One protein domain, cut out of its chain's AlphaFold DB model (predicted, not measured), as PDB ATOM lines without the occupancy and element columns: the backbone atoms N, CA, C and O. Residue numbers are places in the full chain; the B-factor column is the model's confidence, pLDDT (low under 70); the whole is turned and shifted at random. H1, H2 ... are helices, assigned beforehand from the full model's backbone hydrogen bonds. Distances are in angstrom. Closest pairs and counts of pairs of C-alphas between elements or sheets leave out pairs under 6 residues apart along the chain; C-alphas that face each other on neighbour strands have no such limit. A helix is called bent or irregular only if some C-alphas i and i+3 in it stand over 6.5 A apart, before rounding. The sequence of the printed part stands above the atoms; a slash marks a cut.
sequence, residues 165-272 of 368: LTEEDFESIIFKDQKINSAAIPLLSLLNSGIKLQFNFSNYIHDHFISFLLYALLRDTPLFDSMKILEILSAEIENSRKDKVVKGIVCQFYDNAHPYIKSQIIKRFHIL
ATOM      1  N   LEU A 165     136.255 124.442 100.197       91.06
ATOM      2  CA  LEU A 165     135.082 125.159 100.694       91.06
ATOM      3  C   LEU A 165     134.884 126.452  99.910       91.06
ATOM      4  O   LEU A 165     135.847 127.206  99.708       91.06
ATOM      5  N   THR A 166     133.638 126.708  99.519       90.38
ATOM      6  CA  THR A 166     133.193 128.064  99.199       90.38
ATOM      7  C   THR A 166     133.102 128.893 100.484       90.38
ATOM      8  O   THR A 166     133.222 128.373 101.597       90.38
ATOM      9  N   GLU A 167     132.921 130.204 100.345       90.06
ATOM     10  CA  GLU A 167     132.689 131.074 101.500       90.06
ATOM     11  C   GLU A 167     131.365 130.737 102.206       90.06
ATOM     12  O   GLU A 167     131.344 130.655 103.428       90.06
ATOM     13  N   GLU A 168     130.302 130.426 101.455       91.44
ATOM     14  CA  GLU A 168     128.989 130.037 101.996       91.44
ATOM     15  C   GLU A 168     129.055 128.717 102.781       91.44
ATOM     16  O   GLU A 168     128.571 128.636 103.913       91.44
ATOM     17  N   ASP A 169     129.733 127.703 102.229       92.06
ATOM     18  CA  ASP A 169     129.983 126.442 102.937       92.06
ATOM     19  C   ASP A 169     130.700 126.710 104.259       92.06
ATOM     20  O   ASP A 169     130.338 126.177 105.310       92.06
ATOM     21  N   PHE A 170     131.727 127.560 104.209       91.19
ATOM     22  CA  PHE A 170     132.517 127.892 105.377       91.19
ATOM     23  C   PHE A 170     131.695 128.639 106.425       91.19
ATOM     24  O   PHE A 170     131.736 128.268 107.598       91.19
ATOM     25  N   GLU A 171     130.895 129.624 106.021       92.00
ATOM     26  CA  GLU A 171     129.985 130.333 106.919       92.00
ATOM     27  C   GLU A 171     128.999 129.391 107.600       92.00
ATOM     28  O   GLU A 171     128.830 129.487 108.815       92.00
ATOM     29  N   SER A 172     128.417 128.438 106.870       92.44
ATOM     30  CA  SER A 172     127.481 127.462 107.444       92.44
ATOM     31  C   SER A 172     128.129 126.546 108.496       92.44
ATOM     32  O   SER A 172     127.476 126.107 109.446       92.44
ATOM     33  N   ILE A 173     129.433 126.279 108.360       93.75
ATOM     34  CA  ILE A 173     130.213 125.486 109.315       93.75
ATOM     35  C   ILE A 173     130.555 126.319 110.554       93.75
ATOM     36  O   ILE A 173     130.414 125.835 111.684       93.75
ATOM     37  N   ILE A 174     131.036 127.550 110.348       93.75
ATOM     38  CA  ILE A 174     131.485 128.439 111.423       93.75
ATOM     39  C   ILE A 174     130.305 128.972 112.228       93.75
ATOM     40  O   ILE A 174     130.421 129.090 113.446       93.75
ATOM     41  N   PHE A 175     129.182 129.281 111.586       92.44
ATOM     42  CA  PHE A 175     128.016 129.865 112.228       92.44
ATOM     43  C   PHE A 175     126.840 128.894 112.226       92.44
ATOM     44  O   PHE A 175     126.280 128.556 111.190       92.44
ATOM     45  N   LYS A 176     126.409 128.501 113.423       88.25
ATOM     46  CA  LYS A 176     125.200 127.711 113.641       88.25
ATOM     47  C   LYS A 176     124.220 128.521 114.476       88.25
ATOM     48  O   LYS A 176     124.589 129.037 115.529       88.25
ATOM     49  N   ASP A 177     122.988 128.668 113.993       86.75
ATOM     50  CA  ASP A 177     121.945 129.473 114.646       86.75
ATOM     51  C   ASP A 177     122.413 130.910 114.962       86.75
ATOM     52  O   ASP A 177     122.180 131.436 116.052       86.75
ATOM     53  N   GLN A 178     123.128 131.531 114.010       84.00
ATOM     54  CA  GLN A 178     123.731 132.874 114.125       84.00
ATOM     55  C   GLN A 178     124.791 133.015 115.235       84.00
ATOM     56  O   GLN A 178     125.164 134.126 115.613       84.00
ATOM     57  N   LYS A 179     125.298 131.900 115.768       88.19
ATOM     58  CA  LYS A 179     126.362 131.865 116.777       88.19
ATOM     59  C   LYS A 179     127.558 131.094 116.258       88.19
ATOM     60  O   LYS A 179     127.421 130.200 115.430       88.19
ATOM     61  N   ILE A 180     128.734 131.407 116.791       91.94
ATOM     62  CA  ILE A 180     129.945 130.663 116.452       91.94
ATOM     63  C   ILE A 180     129.816 129.231 116.965       91.94
ATOM     64  O   ILE A 180     129.575 128.982 118.149       91.94
ATOM     65  N   ASN A 181     129.984 128.294 116.046       92.62
ATOM     66  CA  ASN A 181     129.994 126.870 116.284       92.62
ATOM     67  C   ASN A 181     131.324 126.475 116.935       92.62
ATOM     68  O   ASN A 181     132.366 126.435 116.278       92.62
ATOM     69  N   SER A 182     131.297 126.143 118.229       90.38
ATOM     70  CA  SER A 182     132.502 125.738 118.970       90.38
ATOM     71  C   SER A 182     133.200 124.524 118.343       90.38
ATOM     72  O   SER A 182     134.428 124.445 118.331       90.38
ATOM     73  N   ALA A 183     132.442 123.608 117.726       90.50
ATOM     74  CA  ALA A 183     133.004 122.445 117.042       90.50
ATOM     75  C   ALA A 183     133.883 122.822 115.835       90.50
ATOM     76  O   ALA A 183     134.720 122.023 115.416       90.50
ATOM     77  N   ALA A 184     133.712 124.027 115.280       92.25
ATOM     78  CA  ALA A 184     134.460 124.515 114.128       92.25
ATOM     79  C   ALA A 184     135.748 125.269 114.505       92.25
ATOM     80  O   ALA A 184     136.603 125.496 113.647       92.25
ATOM     81  N   ILE A 185     135.955 125.611 115.782       91.81
ATOM     82  CA  ILE A 185     137.163 126.319 116.244       91.81
ATOM     83  C   ILE A 185     138.458 125.549 115.934       91.81
ATOM     84  O   ILE A 185     139.414 126.157 115.436       91.81
ATOM     85  N   PRO A 186     138.530 124.217 116.136       90.00
ATOM     86  CA  PRO A 186     139.697 123.457 115.708       90.00
ATOM     87  C   PRO A 186     139.932 123.528 114.191       90.00
ATOM     88  O   PRO A 186     141.086 123.604 113.772       90.00
ATOM     89  N   LEU A 187     138.870 123.556 113.372       89.19
ATOM     90  CA  LEU A 187     138.988 123.705 111.917       89.19
ATOM     91  C   LEU A 187     139.609 125.057 111.560       89.19
ATOM     92  O   LEU A 187     140.562 125.090 110.787       89.19
ATOM     93  N   LEU A 188     139.142 126.151 112.171       88.50
ATOM     94  CA  LEU A 188     139.716 127.490 111.984       88.50
ATOM     95  C   LEU A 188     141.220 127.514 112.284       88.50
ATOM     96  O   LEU A 188     142.011 128.033 111.496       88.50
ATOM     97  N   SER A 189     141.631 126.901 113.399       84.44
ATOM     98  CA  SER A 189     143.048 126.815 113.772       84.44
ATOM     99  C   SER A 189     143.867 126.013 112.763       84.44
ATOM    100  O   SER A 189     145.034 126.335 112.538       84.44
ATOM    101  N   LEU A 190     143.288 124.957 112.192       82.94
ATOM    102  CA  LEU A 190     143.940 124.116 111.196       82.94
ATOM    103  C   LEU A 190     144.044 124.824 109.839       82.94
ATOM    104  O   LEU A 190     145.083 124.740 109.189       82.94
ATOM    105  N   LEU A 191     143.019 125.562 109.419       80.19
ATOM    106  CA  LEU A 191     143.023 126.300 108.153       80.19
ATOM    107  C   LEU A 191     144.025 127.455 108.152       80.19
ATOM    108  O   LEU A 191     144.716 127.656 107.152       80.19
ATOM    109  N   ASN A 192     144.203 128.120 109.298       73.38
ATOM    110  CA  ASN A 192     145.221 129.157 109.478       73.38
ATOM    111  C   ASN A 192     146.661 128.651 109.224       73.38
ATOM    112  O   ASN A 192     147.578 129.448 109.053       73.38
ATOM    113  N   SER A 193     146.878 127.327 109.169       69.38
ATOM    114  CA  SER A 193     148.180 126.717 108.862       69.38
ATOM    115  C   SER A 193     148.482 126.530 107.364       69.38
ATOM    116  O   SER A 193     149.557 126.035 107.029       69.38
ATOM    117  N   GLY A 194     147.589 126.959 106.456       66.50
ATOM    118  CA  GLY A 194     147.887 127.064 105.017       66.50
ATOM    119  C   GLY A 194     147.144 126.095 104.092       66.50
ATOM    120  O   GLY A 194     147.676 125.720 103.045       66.50
ATOM    121  N   ILE A 195     145.920 125.689 104.439       73.31
ATOM    122  CA  ILE A 195     145.048 124.960 103.503       73.31
ATOM    123  C   ILE A 195     144.537 125.910 102.414       73.31
ATOM    124  O   ILE A 195     144.223 127.070 102.678       73.31
ATOM    125  N   LYS A 196     144.430 125.411 101.177       66.25
ATOM    126  CA  LYS A 196     143.842 126.167 100.067       66.25
ATOM    127  C   LYS A 196     142.324 126.261 100.229       66.25
ATOM    128  O   LYS A 196     141.629 125.256 100.127       66.25
ATOM    129  N   LEU A 197     141.836 127.478 100.431       77.44
ATOM    130  CA  LEU A 197     140.420 127.837 100.384       77.44
ATOM    131  C   LEU A 197     140.115 128.523  99.044       77.44
ATOM    132  O   LEU A 197     141.027 129.064  98.415       77.44
ATOM    133  N   GLN A 198     138.854 128.499  98.593       81.94
ATOM    134  CA  GLN A 198     138.456 129.241  97.383       81.94
ATOM    135  C   GLN A 198     138.374 130.757  97.617       81.94
ATOM    136  O   GLN A 198     138.350 131.528  96.661       81.94
ATOM    137  N   PHE A 199     138.357 131.179  98.880       82.94
ATOM    138  CA  PHE A 199     138.277 132.571  99.304       82.94
ATOM    139  C   PHE A 199     139.510 132.970 100.125       82.94
ATOM    140  O   PHE A 199     140.294 132.134 100.587       82.94
ATOM    141  N   ASN A 200     139.696 134.278 100.304       87.19
ATOM    142  CA  ASN A 200     140.789 134.806 101.109       87.19
ATOM    143  C   ASN A 200     140.423 134.735 102.598       87.19
ATOM    144  O   ASN A 200     139.630 135.536 103.088       87.19
ATOM    145  N   PHE A 201     141.045 133.801 103.319       87.31
ATOM    146  CA  PHE A 201     140.816 133.610 104.753       87.31
ATOM    147  C   PHE A 201     141.062 134.877 105.579       87.31
ATOM    148  O   PHE A 201     140.329 135.141 106.523       87.31
ATOM    149  N   SER A 202     142.063 135.686 105.224       87.69
ATOM    150  CA  SER A 202     142.345 136.931 105.943       87.69
ATOM    151  C   SER A 202     141.228 137.958 105.772       87.69
ATOM    152  O   SER A 202     140.867 138.603 106.752       87.69
ATOM    153  N   ASN A 203     140.643 138.067 104.572       90.81
ATOM    154  CA  ASN A 203     139.483 138.937 104.346       90.81
ATOM    155  C   ASN A 203     138.277 138.445 105.154       90.81
ATOM    156  O   ASN A 203     137.661 139.229 105.860       90.81
ATOM    157  N   TYR A 204     138.022 137.137 105.152       91.19
ATOM    158  CA  TYR A 204     136.943 136.550 105.945       91.19
ATOM    159  C   TYR A 204     137.087 136.845 107.450       91.19
ATOM    160  O   TYR A 204     136.135 137.239 108.120       91.19
ATOM    161  N   ILE A 205     138.297 136.682 107.998       91.62
ATOM    162  CA  ILE A 205     138.578 137.004 109.403       91.62
ATOM    163  C   ILE A 205     138.383 138.497 109.689       91.62
ATOM    164  O   ILE A 205     137.902 138.840 110.769       91.62
ATOM    165  N   HIS A 206     138.736 139.370 108.745       91.88
ATOM    166  CA  HIS A 206     138.500 140.806 108.857       91.88
ATOM    167  C   HIS A 206     136.999 141.130 108.904       91.88
ATOM    168  O   HIS A 206     136.546 141.792 109.840       91.88
ATOM    169  N   ASP A 207     136.220 140.594 107.964       92.31
ATOM    170  CA  ASP A 207     134.782 140.856 107.839       92.31
ATOM    171  C   ASP A 207     133.997 140.367 109.070       92.31
ATOM    172  O   ASP A 207     133.050 141.014 109.522       92.31
ATOM    173  N   HIS A 208     134.454 139.276 109.693       93.62
ATOM    174  CA  HIS A 208     133.841 138.679 110.886       93.62
ATOM    175  C   HIS A 208     134.577 138.992 112.198       93.62
ATOM    176  O   HIS A 208     134.289 138.386 113.240       93.62
ATOM    177  N   PHE A 209     135.509 139.952 112.192       94.56
ATOM    178  CA  PHE A 209     136.401 140.247 113.322       94.56
ATOM    179  C   PHE A 209     135.649 140.473 114.640       94.56
ATOM    180  O   PHE A 209     136.000 139.896 115.672       94.56
ATOM    181  N   ILE A 210     134.591 141.289 114.612       93.62
ATOM    182  CA  ILE A 210     133.813 141.631 115.811       93.62
ATOM    183  C   ILE A 210     133.079 140.411 116.369       93.62
ATOM    184  O   ILE A 210     133.078 140.214 117.584       93.62
ATOM    185  N   SER A 211     132.504 139.573 115.507       93.50
ATOM    186  CA  SER A 211     131.800 138.353 115.911       93.50
ATOM    187  C   SER A 211     132.738 137.405 116.660       93.50
ATOM    188  O   SER A 211     132.435 136.982 117.778       93.50
ATOM    189  N   PHE A 212     133.918 137.139 116.092       94.81
ATOM    190  CA  PHE A 212     134.940 136.310 116.731       94.81
ATOM    191  C   PHE A 212     135.471 136.934 118.024       94.81
ATOM    192  O   PHE A 212     135.615 136.237 119.030       94.81
ATOM    193  N   LEU A 213     135.736 138.243 118.027       94.19
ATOM    194  CA  LEU A 213     136.231 138.933 119.214       94.19
ATOM    195  C   LEU A 213     135.219 138.839 120.357       94.19
ATOM    196  O   LEU A 213     135.596 138.465 121.463       94.19
ATOM    197  N   LEU A 214     133.941 139.117 120.094       92.88
ATOM    198  CA  LEU A 214     132.876 138.979 121.087       92.88
ATOM    199  C   LEU A 214     132.815 137.557 121.628       92.88
ATOM    200  O   LEU A 214     132.862 137.377 122.842       92.88
ATOM    201  N   TYR A 215     132.795 136.555 120.749       93.31
ATOM    202  CA  TYR A 215     132.787 135.157 121.163       93.31
ATOM    203  C   TYR A 215     133.951 134.827 122.105       93.31
ATOM    204  O   TYR A 215     133.727 134.248 123.164       93.31
ATOM    205  N   ALA A 216     135.176 135.265 121.802       93.12
ATOM    206  CA  ALA A 216     136.334 135.000 122.658       93.12
ATOM    207  C   ALA A 216     136.258 135.670 124.043       93.12
ATOM    208  O   ALA A 216     136.926 135.216 124.976       93.12
ATOM    209  N   LEU A 217     135.476 136.744 124.175       91.75
ATOM    210  CA  LEU A 217     135.334 137.538 125.396       91.75
ATOM    211  C   LEU A 217     134.131 137.141 126.264       91.75
ATOM    212  O   LEU A 217     134.058 137.558 127.421       91.75
ATOM    213  N   LEU A 218     133.190 136.355 125.734       90.62
ATOM    214  CA  LEU A 218     132.031 135.891 126.494       90.62
ATOM    215  C   LEU A 218     132.443 134.959 127.641       90.62
ATOM    216  O   LEU A 218     133.367 134.156 127.526       90.62
ATOM    217  N   ARG A 219     131.701 135.048 128.750       84.62
ATOM    218  CA  ARG A 219     131.954 134.273 129.972       84.62
ATOM    219  C   ARG A 219     131.821 132.766 129.759       84.62
ATOM    220  O   ARG A 219     132.582 132.002 130.344       84.62
ATOM    221  N   ASP A 220     130.856 132.365 128.938       88.19
ATOM    222  CA  ASP A 220     130.507 130.959 128.723       88.19
ATOM    223  C   ASP A 220     131.360 130.293 127.635       88.19
ATOM    224  O   ASP A 220     131.234 129.092 127.394       88.19
ATOM    225  N   THR A 221     132.244 131.050 126.980       90.94
ATOM    226  CA  THR A 221     133.150 130.497 125.976       90.94
ATOM    227  C   THR A 221     134.258 129.694 126.661       90.94
ATOM    228  O   THR A 221     134.929 130.210 127.563       90.94
ATOM    229  N   PRO A 222     134.504 128.436 126.244       92.19
ATOM    230  CA  PRO A 222     135.601 127.636 126.773       92.19
ATOM    231  C   PRO A 222     136.943 128.359 126.628       92.19
ATOM    232  O   PRO A 222     137.268 128.879 125.562       92.19
ATOM    233  N   LEU A 223     137.771 128.334 127.680       90.88
ATOM    234  CA  LEU A 223     139.078 129.007 127.681       90.88
ATOM    235  C   LEU A 223     139.932 128.630 126.461       90.88
ATOM    236  O   LEU A 223     140.582 129.493 125.870       90.88
ATOM    237  N   PHE A 224     139.932 127.349 126.092       91.56
ATOM    238  CA  PHE A 224     140.674 126.856 124.934       91.56
ATOM    239  C   PHE A 224     140.217 127.529 123.630       91.56
ATOM    240  O   PHE A 224     141.058 127.991 122.856       91.56
ATOM    241  N   ASP A 225     138.905 127.665 123.431       92.81
ATOM    242  CA  ASP A 225     138.323 128.278 122.236       92.81
ATOM    243  C   ASP A 225     138.624 129.779 122.191       92.81
ATOM    244  O   ASP A 225     139.106 130.283 121.176       92.81
ATOM    245  N   SER A 226     138.455 130.484 123.316       93.06
ATOM    246  CA  SER A 226     138.834 131.897 123.435       93.06
ATOM    247  C   SER A 226     140.306 132.124 123.092       93.06
ATOM    248  O   SER A 226     140.644 133.069 122.379       93.06
ATOM    249  N   MET A 227     141.206 131.258 123.573       91.75
ATOM    250  CA  MET A 227     142.632 131.352 123.258       91.75
ATOM    251  C   MET A 227     142.900 131.172 121.765       91.75
ATOM    252  O   MET A 227     143.674 131.941 121.194       91.75
ATOM    253  N   LYS A 228     142.254 130.185 121.137       91.94
ATOM    254  CA  LYS A 228     142.421 129.897 119.712       91.94
ATOM    255  C   LYS A 228     141.899 131.019 118.830       91.94
ATOM    256  O   LYS A 228     142.593 131.434 117.907       91.94
ATOM    257  N   ILE A 229     140.735 131.571 119.156       93.50
ATOM    258  CA  ILE A 229     140.204 132.724 118.436       93.50
ATOM    259  C   ILE A 229     141.121 133.939 118.583       93.50
ATOM    260  O   ILE A 229     141.477 134.544 117.578       93.50
ATOM    261  N   LEU A 230     141.595 134.277 119.786       92.50
ATOM    262  CA  LEU A 230     142.523 135.407 119.944       92.50
ATOM    263  C   LEU A 230     143.850 135.205 119.196       92.50
ATOM    264  O   LEU A 230     144.462 136.180 118.756       92.50
ATOM    265  N   GLU A 231     144.318 133.966 119.062       90.94
ATOM    266  CA  GLU A 231     145.474 133.625 118.230       90.94
ATOM    267  C   GLU A 231     145.193 133.925 116.749       90.94
ATOM    268  O   GLU A 231     145.965 134.658 116.130       90.94
ATOM    269  N   ILE A 232     144.059 133.456 116.220       90.62
ATOM    270  CA  ILE A 232     143.623 133.709 114.835       90.62
ATOM    271  C   ILE A 232     143.468 135.213 114.568       90.62
ATOM    272  O   ILE A 232     143.950 135.720 113.559       90.62
ATOM    273  N   LEU A 233     142.866 135.952 115.502       93.00
ATOM    274  CA  LEU A 233     142.631 137.390 115.367       93.00
ATOM    275  C   LEU A 233     143.883 138.251 115.601       93.00
ATOM    276  O   LEU A 233     143.780 139.474 115.604       93.00
ATOM    277  N   SER A 234     145.065 137.673 115.844       90.38
ATOM    278  CA  SER A 234     146.222 138.437 116.334       90.38
ATOM    279  C   SER A 234     146.617 139.616 115.441       90.38
ATOM    280  O   SER A 234     146.964 140.673 115.969       90.38
ATOM    281  N   ALA A 235     146.569 139.450 114.117       89.19
ATOM    282  CA  ALA A 235     146.885 140.520 113.172       89.19
ATOM    283  C   ALA A 235     145.813 141.626 113.187       89.19
ATOM    284  O   ALA A 235     146.142 142.804 113.327       89.19
ATOM    285  N   GLU A 236     144.534 141.245 113.145       92.31
ATOM    286  CA  GLU A 236     143.408 142.188 113.183       92.31
ATOM    287  C   GLU A 236     143.348 142.973 114.495       92.31
ATOM    288  O   GLU A 236     143.073 144.175 114.496       92.31
ATOM    289  N   ILE A 237     143.684 142.331 115.616       92.69
ATOM    290  CA  ILE A 237     143.802 143.005 116.909       92.69
ATOM    291  C   ILE A 237     144.901 144.070 116.861       92.69
ATOM    292  O   ILE A 237     144.672 145.188 117.316       92.69
ATOM    293  N   GLU A 238     146.077 143.766 116.309       88.50
ATOM    294  CA  GLU A 238     147.183 144.731 116.241       88.50
ATOM    295  C   GLU A 238     146.824 145.957 115.385       88.50
ATOM    296  O   GLU A 238     147.127 147.092 115.774       88.50
ATOM    297  N   ASN A 239     146.107 145.738 114.280       90.25
ATOM    298  CA  ASN A 239     145.616 146.794 113.392       90.25
ATOM    299  C   ASN A 239     144.512 147.638 114.052       90.25
ATOM    300  O   ASN A 239     144.513 148.867 113.951       90.25
ATOM    301  N   SER A 240     143.611 146.992 114.791       89.25
ATOM    302  CA  SER A 240     142.389 147.614 115.314       89.25
ATOM    303  C   SER A 240     142.484 148.047 116.777       89.25
ATOM    304  O   SER A 240     141.570 148.680 117.298       89.25
ATOM    305  N   ARG A 241     143.596 147.788 117.478       82.94
ATOM    306  CA  ARG A 241     143.725 148.087 118.921       82.94
ATOM    307  C   ARG A 241     143.534 149.555 119.293       82.94
ATOM    308  O   ARG A 241     143.358 149.854 120.469       82.94
ATOM    309  N   LYS A 242     143.667 150.492 118.346       85.94
ATOM    310  CA  LYS A 242     143.452 151.934 118.569       85.94
ATOM    311  C   LYS A 242     142.026 152.381 118.245       85.94
ATOM    312  O   LYS A 242     141.671 153.495 118.629       85.94
ATOM    313  N   ASP A 243     141.241 151.533 117.591       91.44
ATOM    314  CA  ASP A 243     139.862 151.816 117.225       91.44
ATOM    315  C   ASP A 243     138.989 151.999 118.478       91.44
ATOM    316  O   ASP A 243     139.095 151.258 119.461       91.44
ATOM    317  N   LYS A 244     138.148 153.038 118.471       89.25
ATOM    318  CA  LYS A 244     137.319 153.395 119.630       89.25
ATOM    319  C   LYS A 244     136.195 152.389 119.870       89.25
ATOM    320  O   LYS A 244     135.889 152.115 121.027       89.25
ATOM    321  N   VAL A 245     135.602 151.852 118.807       89.38
ATOM    322  CA  VAL A 245     134.515 150.869 118.873       89.38
ATOM    323  C   VAL A 245     135.058 149.555 119.416       89.38
ATOM    324  O   VAL A 245     134.528 149.032 120.394       89.38
ATOM    325  N   VAL A 246     136.178 149.080 118.868       91.06
ATOM    326  CA  VAL A 246     136.828 147.839 119.317       91.06
ATOM    327  C   VAL A 246     137.242 147.941 120.782       91.06
ATOM    328  O   VAL A 246     136.949 147.044 121.569       91.06
ATOM    329  N   LYS A 247     137.852 149.060 121.195       87.88
ATOM    330  CA  LYS A 247     138.153 149.297 122.616       87.88
ATOM    331  C   LYS A 247     136.904 149.317 123.487       87.88
ATOM    332  O   LYS A 247     136.937 148.753 124.574       87.88
ATOM    333  N   GLY A 248     135.827 149.960 123.030       87.50
ATOM    334  CA  GLY A 248     134.553 150.000 123.745       87.50
ATOM    335  C   GLY A 248     134.014 148.598 124.020       87.50
ATOM    336  O   GLY A 248     133.709 148.279 125.167       87.50
ATOM    337  N   ILE A 249     134.007 147.740 122.996       89.69
ATOM    338  CA  ILE A 249     133.612 146.331 123.105       89.69
ATOM    339  C   ILE A 249     134.518 145.591 124.091       89.69
ATOM    340  O   ILE A 249     134.041 144.970 125.038       89.69
ATOM    341  N   VAL A 250     135.834 145.684 123.916       90.75
ATOM    342  CA  VAL A 250     136.789 144.980 124.778       90.75
ATOM    343  C   VAL A 250     136.628 145.391 126.242       90.75
ATOM    344  O   VAL A 250     136.618 144.524 127.109       90.75
ATOM    345  N   CYS A 251     136.451 146.684 126.528       86.19
ATOM    346  CA  CYS A 251     136.190 147.171 127.882       86.19
ATOM    347  C   CYS A 251     134.859 146.646 128.438       86.19
ATOM    348  O   CYS A 251     134.820 146.213 129.584       86.19
ATOM    349  N   GLN A 252     133.790 146.651 127.635       89.00
ATOM    350  CA  GLN A 252     132.463 146.196 128.057       89.00
ATOM    351  C   GLN A 252     132.449 144.715 128.459       89.00
ATOM    352  O   GLN A 252     131.743 144.334 129.391       89.00
ATOM    353  N   PHE A 253     133.225 143.879 127.768       88.06
ATOM    354  CA  PHE A 253     133.277 142.438 128.031       88.06
ATOM    355  C   PHE A 253     134.479 142.008 128.882       88.06
ATOM    356  O   PHE A 253     134.551 140.844 129.274       88.06
ATOM    357  N   TYR A 254     135.393 142.927 129.219       86.56
ATOM    358  CA  TYR A 254     136.610 142.623 129.972       86.56
ATOM    359  C   TYR A 254     136.306 141.877 131.272       86.56
ATOM    360  O   TYR A 254     136.893 140.826 131.520       86.56
ATOM    361  N   ASP A 255     135.364 142.375 132.078       82.19
ATOM    362  CA  ASP A 255     135.079 141.818 133.405       82.19
ATOM    363  C   ASP A 255     134.490 140.405 133.357       82.19
ATOM    364  O   ASP A 255     134.739 139.612 134.271       82.19
ATOM    365  N   ASN A 256     133.811 140.069 132.259       82.00
ATOM    366  CA  ASN A 256     133.188 138.768 132.024       82.00
ATOM    367  C   ASN A 256     134.173 137.710 131.511       82.00
ATOM    368  O   ASN A 256     133.890 136.516 131.606       82.00
ATOM    369  N   ALA A 257     135.325 138.128 130.985       84.12
ATOM    370  CA  ALA A 257     136.298 137.219 130.407       84.12
ATOM    371  C   ALA A 257     137.044 136.403 131.477       84.12
ATOM    372  O   ALA A 257     137.312 136.861 132.594       84.12
ATOM    373  N   HIS A 258     137.470 135.196 131.101       85.12
ATOM    374  CA  HIS A 258     138.340 134.371 131.937       85.12
ATOM    375  C   HIS A 258     139.636 135.132 132.306       85.12
ATOM    376  O   HIS A 258     140.194 135.830 131.454       85.12
ATOM    377  N   PRO A 259     140.202 134.983 133.520       82.00
ATOM    378  CA  PRO A 259     141.393 135.735 133.937       82.00
ATOM    379  C   PRO A 259     142.605 135.635 132.996       82.00
ATOM    380  O   PRO A 259     143.297 136.618 132.742       82.00
ATOM    381  N   TYR A 260     142.847 134.465 132.404       84.44
ATOM    382  CA  TYR A 260     143.889 134.324 131.381       84.44
ATOM    383  C   TYR A 260     143.620 135.209 130.147       84.44
ATOM    384  O   TYR A 260     144.533 135.858 129.632       84.44
ATOM    385  N   ILE A 261     142.358 135.278 129.713       87.94
ATOM    386  CA  ILE A 261     141.908 136.106 128.591       87.94
ATOM    387  C   ILE A 261     142.023 137.593 128.940       87.94
ATOM    388  O   ILE A 261     142.564 138.348 128.137       87.94
ATOM    389  N   LYS A 262     141.674 138.002 130.168       87.69
ATOM    390  CA  LYS A 262     141.930 139.363 130.687       87.69
ATOM    391  C   LYS A 262     143.396 139.779 130.518       87.69
ATOM    392  O   LYS A 262     143.686 140.857 130.004       87.69
ATOM    393  N   SER A 263     144.332 138.894 130.866       84.94
ATOM    394  CA  SER A 263     145.772 139.119 130.655       84.94
ATOM    395  C   SER A 263     146.121 139.326 129.170       84.94
ATOM    396  O   SER A 263     146.869 140.244 128.829       84.94
ATOM    397  N   GLN A 264     145.558 138.511 128.269       87.69
ATOM    398  CA  GLN A 264     145.777 138.656 126.823       87.69
ATOM    399  C   GLN A 264     145.204 139.970 126.280       87.69
ATOM    400  O   GLN A 264     145.855 140.625 125.467       87.69
ATOM    401  N   ILE A 265     144.032 140.386 126.765       87.75
ATOM    402  CA  ILE A 265     143.411 141.663 126.406       87.75
ATOM    403  C   ILE A 265     144.332 142.832 126.762       87.75
ATOM    404  O   ILE A 265     144.612 143.672 125.911       87.75
ATOM    405  N   ILE A 266     144.838 142.869 127.999       86.06
ATOM    406  CA  ILE A 266     145.720 143.944 128.476       86.06
ATOM    407  C   ILE A 266     146.961 144.050 127.589       86.06
ATOM    408  O   ILE A 266     147.308 145.142 127.133       86.06
ATOM    409  N   LYS A 267     147.590 142.909 127.286       84.69
ATOM    410  CA  LYS A 267     148.789 142.851 126.440       84.69
ATOM    411  C   LYS A 267     148.533 143.319 125.014       84.69
ATOM    412  O   LYS A 267     149.350 144.045 124.470       84.69
ATOM    413  N   ARG A 268     147.425 142.898 124.404       85.88
ATOM    414  CA  ARG A 268     147.178 143.113 122.970       85.88
ATOM    415  C   ARG A 268     146.500 144.451 122.673       85.88
ATOM    416  O   ARG A 268     146.853 145.124 121.711       85.88
ATOM    417  N   PHE A 269     145.564 144.873 123.522       84.56
ATOM    418  CA  PHE A 269     144.804 146.114 123.336       84.56
ATOM    419  C   PHE A 269     145.372 147.306 124.109       84.56
ATOM    420  O   PHE A 269     144.927 148.439 123.915       84.56
ATOM    421  N   HIS A 270     146.364 147.081 124.977       82.62
ATOM    422  CA  HIS A 270     146.965 148.121 125.812       82.62
ATOM    423  C   HIS A 270     145.929 148.870 126.670       82.62
ATOM    424  O   HIS A 270     146.032 150.092 126.850       82.62
ATOM    425  N   ILE A 271     144.932 148.144 127.180       78.81
ATOM    426  CA  ILE A 271     143.859 148.660 128.037       78.81
ATOM    427  C   ILE A 271     144.220 148.384 129.496       78.81
ATOM    428  O   ILE A 271     144.679 147.295 129.833       78.81
ATOM    429  N   LEU A 272     144.004 149.383 130.353       78.19
ATOM    430  CA  LEU A 272     144.059 149.228 131.802       78.19
ATOM    431  C   LEU A 272     142.617 149.123 132.329       78.19
ATOM    432  O   LEU A 272     141.804 149.976 131.968       78.19
TER     433      LEU A 272
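Overview. This is residues 165 to 272 of the 368 residues of an uncharacterized protein of Trichomonas vaginalis (UniProt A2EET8). What shape is this? Two helical hairpins, H4 with H5 and H7 with H8, sit side by side as a group of four helices, with H6 across the end where H5 stops and H7 starts. H2 packs on H5 away from H8, H1 meets H2, and H3 lies near H6. What makes it up? The printed part has 108 residues with eight named helices, H1 to H8 along the chain, and no named strand. It is all helix and compact, with a radius of gyration of the C-alphas of 13.6 A and spans of 40 by 27 by 23 A.

Arrangement. How do the longest helices stand? H7, residues 244 to 254, and H8, residues 259 to 269, form a hairpin at a shallow tilt of 14 degrees; their closest C-alphas, Tyr 254 and Lys 262, are 6.3 A apart. What touches them? H4, residues 209 to 217, touches H7, closest at C-alphas 217 and 253, 5.9 A apart. H4 forms a hairpin with H5, residues 223 to 232, closest at C-alphas 216 and 226, 4.1 A apart. H6, residues 234 to 240, touches H8 at a steep tilt of 53 degrees, closest at C-alphas 238 and 268, 6.9 A apart. Where are the others? H2, residues 182 to 191, touches H5, closest at C-alphas 185 and 225, 6.4 A apart. H1, residues 167 to 174, and H2 only just touch, with 3 pairs of C-alphas within 8 A, the closest being 174 and 184, 5.6 A apart. H3, residues 201 to 207, and H6 are close but not clearly touching, closest at C-alphas 206 and 236, 6.7 A apart. Are the backbones bonded? Every O i to N i+4 pair is within hydrogen-bond range in H1 and H3 to H8; in H2, 4 of 6 are.

Along the chain. Where are the anchors? H1 begins at C-alpha 167 (132.689, 131.074, 101.500), and H8 ends at C-alpha 269 (144.804, 146.114, 123.336). How long are the longer helices? From first to last C-alpha, H8 measures 15.2 A, H2 15.1 A and H7 14.9 A. H2 is only just irregular: C-alphas 183 and 186 are 6.9 A apart.

Size, cuts and confidence. How large is it? The C-alphas farthest apart, Thr 166 and Leu 272, are 40.4 A apart. Is it continuous and confident? The printed part has no cut and no long link. The model's pLDDT is under 70 at residues 193 to 194 and 196.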